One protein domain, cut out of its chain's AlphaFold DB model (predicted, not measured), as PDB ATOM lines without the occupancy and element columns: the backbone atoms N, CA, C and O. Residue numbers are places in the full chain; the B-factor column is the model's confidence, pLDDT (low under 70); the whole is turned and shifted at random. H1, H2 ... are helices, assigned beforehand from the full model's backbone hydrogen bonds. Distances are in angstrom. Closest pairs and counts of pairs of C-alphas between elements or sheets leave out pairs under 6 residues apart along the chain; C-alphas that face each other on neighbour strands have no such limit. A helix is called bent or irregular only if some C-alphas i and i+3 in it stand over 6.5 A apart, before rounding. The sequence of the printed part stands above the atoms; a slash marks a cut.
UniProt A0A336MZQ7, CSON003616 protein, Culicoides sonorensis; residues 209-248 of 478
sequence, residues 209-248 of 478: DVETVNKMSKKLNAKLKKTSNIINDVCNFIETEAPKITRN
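AT A GLANCE: This is residues 209 to 248 of the 478 residues of the protein "CSON003616 protein" of Culicoides sonorensis (UniProt A0A336MZQ7). What would one see first in this model? One long helix, H1, makes most of the length of a thin rod, and a short helix, H2, continues it at one end after a break of one residue. Nothing folds back on H1. What is it made of, and how large is it? The printed part has 40 residues with two named helices, H1 then H2, and no named strand; its class is all helix. It is extended, with a radius of gyration of the C-alphas of 17.2 A and spans of 57 by 7 by 6 A.

HOW THE PARTS SIT: How does the long helix H1, residues 209 to 240, stand to H2, residues 242 to 248? The two meet only through their link, which is the single residue Glu 241 and is tight. Does any part stand free? Residues 209 to 248 stand free, of which 209 to 240 belong to H1 and 242 to 248 belong to H2. What do the backbones show? In H1 and H2 every O i to N i+4 pair is within hydrogen-bond range, and neither helix is bent or irregular.

IN THESE COORDINATES: Where does H1 run? It has 32 residues, from C-alpha 209 at (135.356, 82.513, 164.210) to C-alpha 240 at (90.444, 80.132, 154.538), and its first and last C-alphas are 46.0 A apart. Where is H2? It has 7 residues, from Ala 242 to Asn 248, and measures 9.9 A from first to last C-alpha. Its last C-alpha, 248, is at (80.863, 71.886, 151.170).

THE WHOLE: How far does the printed part reach? The two C-alphas farthest apart are those of Asp 209 and Asn 248, at 57.0 A. Is it continuous? The printed part has no cut, and its residues run from 209 to 248. Where is the confidence low? The mean pLDDT of the printed part is 80.2, and residues 241 to 248 are under 70. The mean is 86 in H1 and 55 in H2.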
ATOM      1  N   ASP A 209     136.525  83.039 163.503       78.81
ATOM      2  CA  ASP A 209     135.356  82.513 164.210       78.81
ATOM      3  C   ASP A 209     134.189  83.496 164.227       78.81
ATOM      4  O   ASP A 209     133.035  83.088 164.092       78.81
ATOM      5  N   VAL A 210     134.478  84.794 164.307       81.25
ATOM      6  CA  VAL A 210     133.455  85.846 164.329       81.25
ATOM      7  C   VAL A 210     132.700  85.886 163.004       81.25
ATOM      8  O   VAL A 210     131.468  85.896 162.976       81.25
ATOM      9  N   GLU A 211     133.421  85.853 161.885       83.19
ATOM     10  CA  GLU A 211     132.805  85.857 160.561       83.19
ATOM     11  C   GLU A 211     132.059  84.551 160.270       83.19
ATOM     12  O   GLU A 211     130.957  84.569 159.716       83.19
ATOM     13  N   THR A 212     132.612  83.418 160.702       86.12
ATOM     14  CA  THR A 212     131.977  82.104 160.538       86.12
ATOM     15  C   THR A 212     130.659  82.036 161.308       86.12
ATOM     16  O   THR A 212     129.634  81.631 160.755       86.12
ATOM     17  N   VAL A 213     130.639  82.510 162.556       85.88
ATOM     18  CA  VAL A 213     129.419  82.604 163.369       85.88
ATOM     19  C   VAL A 213     128.411  83.566 162.744       85.88
ATOM     20  O   VAL A 213     127.226  83.238 162.667       85.88
ATOM     21  N   ASN A 214     128.854  84.707 162.213       87.75
ATOM     22  CA  ASN A 214     127.972  85.650 161.524       87.75
ATOM     23  C   ASN A 214     127.341  85.024 160.262       87.75
ATOM     24  O   ASN A 214     126.128  85.108 160.058       87.75
ATOM     25  N   LYS A 215     128.127  84.304 159.449       90.81
ATOM     26  CA  LYS A 215     127.628  83.553 158.281       90.81
ATOM     27  C   LYS A 215     126.609  82.485 158.687       90.81
ATOM     28  O   LYS A 215     125.560  82.364 158.050       90.81
ATOM     29  N   MET A 216     126.877  81.731 159.755       89.00
ATOM     30  CA  MET A 216     125.943  80.726 160.273       89.00
ATOM     31  C   MET A 216     124.647  81.357 160.793       89.00
ATOM     32  O   MET A 216     123.563  80.878 160.461       89.00
ATOM     33  N   SER A 217     124.744  82.463 161.531       88.00
ATOM     34  CA  SER A 217     123.593  83.212 162.044       88.00
ATOM     35  C   SER A 217     122.711  83.749 160.911       88.00
ATOM     36  O   SER A 217     121.499  83.528 160.906       88.00
ATOM     37  N   LYS A 218     123.312  84.347 159.872       92.50
ATOM     38  CA  LYS A 218     122.585  84.804 158.673       92.50
ATOM     39  C   LYS A 218     121.858  83.654 157.969       92.50
ATOM     40  O   LYS A 218     120.673  83.781 157.652       92.50
ATOM     41  N   LYS A 219     122.528  82.510 157.778       92.50
ATOM     42  CA  LYS A 219     121.915  81.307 157.182       92.50
ATOM     43  C   LYS A 219     120.763  80.769 158.033       92.50
ATOM     44  O   LYS A 219     119.743  80.353 157.482       92.50
ATOM     45  N   LEU A 220     120.901  80.782 159.357       92.62
ATOM     46  CA  LEU A 220     119.844  80.356 160.269       92.62
ATOM     47  C   LEU A 220     118.635  81.292 160.189       92.62
ATOM     48  O   LEU A 220     117.514  80.820 160.028       92.62
ATOM     49  N   ASN A 221     118.857  82.606 160.209       91.94
ATOM     50  CA  ASN A 221     117.784  83.590 160.109       91.94
ATOM     51  C   ASN A 221     117.001  83.454 158.789       91.94
ATOM     52  O   ASN A 221     115.772  83.466 158.785       91.94
ATOM     53  N   ALA A 222     117.691  83.225 157.667       91.19
ATOM     54  CA  ALA A 222     117.038  82.963 156.384       91.19
ATOM     55  C   ALA A 222     116.149  81.703 156.424       91.19
ATOM     56  O   ALA A 222     115.017  81.714 155.933       91.19
ATOM     57  N   LYS A 223     116.622  80.621 157.062       91.12
ATOM     58  CA  LYS A 223     115.830  79.393 157.248       91.12
ATOM     59  C   LYS A 223     114.618  79.614 158.153       91.12
ATOM     60  O   LYS A 223     113.543  79.091 157.855       91.12
ATOM     61  N   LEU A 224     114.767  80.397 159.219       91.38
ATOM     62  CA  LEU A 224     113.669  80.734 160.125       91.38
ATOM     63  C   LEU A 224     112.597  81.564 159.413       91.38
ATOM     64  O   LEU A 224     111.424  81.218 159.498       91.38
ATOM     65  N   LYS A 225     112.986  82.572 158.625       91.25
ATOM     66  CA  LYS A 225     112.046  83.354 157.802       91.25
ATOM     67  C   LYS A 225     111.280  82.478 156.811       91.25
ATOM     68  O   LYS A 225     110.059  82.562 156.736       91.25
ATOM     69  N   LYS A 226     111.972  81.577 156.104       90.56
ATOM     70  CA  LYS A 226     111.324  80.628 155.183       90.56
ATOM     71  C   LYS A 226     110.324  79.720 155.904       90.56
ATOM     72  O   LYS A 226     109.241  79.474 155.387       90.56
ATOM     73  N   THR A 227     110.680  79.244 157.094       87.31
ATOM     74  CA  THR A 227     109.807  78.383 157.906       87.31
ATOM     75  C   THR A 227     108.591  79.151 158.417       87.31
ATOM     76  O   THR A 227     107.478  78.650 158.308       87.31
ATOM     77  N   SER A 228     108.785  80.382 158.896       87.81
ATOM     78  CA  SER A 228     107.703  81.277 159.321       87.81
ATOM     79  C   SER A 228     106.697  81.518 158.192       87.81
ATOM     80  O   SER A 228     105.499  81.360 158.394       87.81
ATOM     81  N   ASN A 229     107.176  81.775 156.972       88.38
ATOM     82  CA  ASN A 229     106.300  81.952 155.812       88.38
ATOM     83  C   ASN A 229     105.478  80.693 155.506       88.38
ATOM     84  O   ASN A 229     104.277  80.791 155.297       88.38
ATOM     85  N   ILE A 230     106.096  79.509 155.550       90.44
ATOM     86  CA  ILE A 230     105.379  78.242 155.336       90.44
ATOM     87  C   ILE A 230     104.324  78.018 156.428       90.44
ATOM     88  O   ILE A 230     103.216  77.588 156.124       90.44
ATOM     89  N   ILE A 231     104.649  78.311 157.691       86.50
ATOM     90  CA  ILE A 231     103.693  78.204 158.800       86.50
ATOM     91  C   ILE A 231     102.520  79.159 158.572       86.50
ATOM     92  O   ILE A 231     101.374  78.735 158.680       86.50
ATOM     93  N   ASN A 232     102.789  80.407 158.189       87.88
ATOM     94  CA  ASN A 232     101.749  81.389 157.894       87.88
ATOM     95  C   ASN A 232     100.869  80.953 156.717       87.88
ATOM     96  O   ASN A 232      99.652  81.070 156.801       87.88
ATOM     97  N   ASP A 233     101.448  80.388 155.658       82.31
ATOM     98  CA  ASP A 233     100.688  79.860 154.520       82.31
ATOM     99  C   ASP A 233      99.794  78.678 154.925       82.31
ATOM    100  O   ASP A 233      98.652  78.577 154.474       82.31
ATOM    101  N   VAL A 234     100.274  77.805 155.814       83.88
ATOM    102  CA  VAL A 234      99.483  76.693 156.364       83.88
ATOM    103  C   VAL A 234      98.361  77.209 157.266       83.88
ATOM    104  O   VAL A 234      97.228  76.750 157.128       83.88
ATOM    105  N   CYS A 235      98.634  78.172 158.147       79.12
ATOM    106  CA  CYS A 235      97.610  78.809 158.976       79.12
ATOM    107  C   CYS A 235      96.545  79.483 158.105       79.12
ATOM    108  O   CYS A 235      95.360  79.211 158.272       79.12
ATOM    109  N   ASN A 236      96.961  80.254 157.098       81.94
ATOM    110  CA  ASN A 236      96.057  80.885 156.141       81.94
ATOM    111  C   ASN A 236      95.219  79.848 155.387       81.94
ATOM    112  O   ASN A 236      94.016  80.037 155.218       81.94
ATOM    113  N   PHE A 237      95.805  78.728 154.957       81.62
ATOM    114  CA  PHE A 237      95.061  77.637 154.323       81.62
ATOM    115  C   PHE A 237      94.021  77.019 155.272       81.62
ATOM    116  O   PHE A 237      92.879  76.779 154.873       81.62
ATOM    117  N   ILE A 238      94.385  76.793 156.536       74.81
ATOM    118  CA  ILE A 238      93.468  76.262 157.551       74.81
ATOM    119  C   ILE A 238      92.333  77.251 157.830       74.81
ATOM    120  O   ILE A 238      91.191  76.830 157.945       74.81
ATOM    121  N   GLU A 239      92.604  78.550 157.903       73.25
ATOM    122  CA  GLU A 239      91.578  79.561 158.176       73.25
ATOM    123  C   GLU A 239      90.661  79.820 156.972       73.25
ATOM    124  O   GLU A 239      89.469  80.072 157.142       73.25
ATOM    125  N   THR A 240      91.187  79.740 155.747       76.06
ATOM    126  CA  THR A 240      90.444  80.132 154.538       76.06
ATOM    127  C   THR A 240      89.809  78.962 153.792       76.06
ATOM    128  O   THR A 240      88.675  79.087 153.324       76.06
ATOM    129  N   GLU A 241      90.487  77.819 153.686       67.44
ATOM    130  CA  GLU A 241      90.056  76.691 152.852       67.44
ATOM    131  C   GLU A 241      89.457  75.539 153.667       67.44
ATOM    132  O   GLU A 241      88.465  74.938 153.241       67.44
ATOM    133  N   ALA A 242      89.956  75.263 154.878       59.12
ATOM    134  CA  ALA A 242      89.390  74.198 155.714       59.12
ATOM    135  C   ALA A 242      87.898  74.417 156.070       59.12
ATOM    136  O   ALA A 242      87.127  73.449 156.004       59.12
ATOM    137  N   PRO A 243      87.409  75.647 156.348       60.25
ATOM    138  CA  PRO A 243      85.991  75.878 156.591       60.25
ATOM    139  C   PRO A 243      85.158  75.664 155.331       60.25
ATOM    140  O   PRO A 243      84.047  75.160 155.438       60.25
ATOM    141  N   LYS A 244      85.680  75.983 154.138       58.06
ATOM    142  CA  LYS A 244      84.979  75.774 152.858       58.06
ATOM    143  C   LYS A 244      84.840  74.291 152.531       58.06
ATOM    144  O   LYS A 244      83.771  73.865 152.103       58.06
ATOM    145  N   ILE A 245      85.874  73.491 152.791       57.81
ATOM    146  CA  ILE A 245      85.836  72.031 152.624       57.81
ATOM    147  C   ILE A 245      84.844  71.407 153.609       57.81
ATOM    148  O   ILE A 245      84.048  70.552 153.218       57.81
ATOM    149  N   THR A 246      84.827  71.881 154.857       52.59
ATOM    150  CA  THR A 246      83.892  71.402 155.883       52.59
ATOM    151  C   THR A 246      82.453  71.826 155.565       52.59
ATOM    152  O   THR A 246      81.543  71.011 155.660       52.59
ATOM    153  N   ARG A 247      82.220  73.051 155.069       47.88
ATOM    154  CA  ARG A 247      80.886  73.526 154.647       47.88
ATOM    155  C   ARG A 247      80.369  72.803 153.400       47.88
ATOM    156  O   ARG A 247      79.201  72.433 153.349       47.88
ATOM    157  N   ASN A 248      81.236  72.560 152.416       49.44
ATOM    158  CA  ASN A 248      80.863  71.886 151.170       49.44
ATOM    159  C   ASN A 248      80.724  70.363 151.336       49.44
ATOM    160  O   ASN A 248      79.939  69.749 150.616       49.44
TER     161      ASN A 248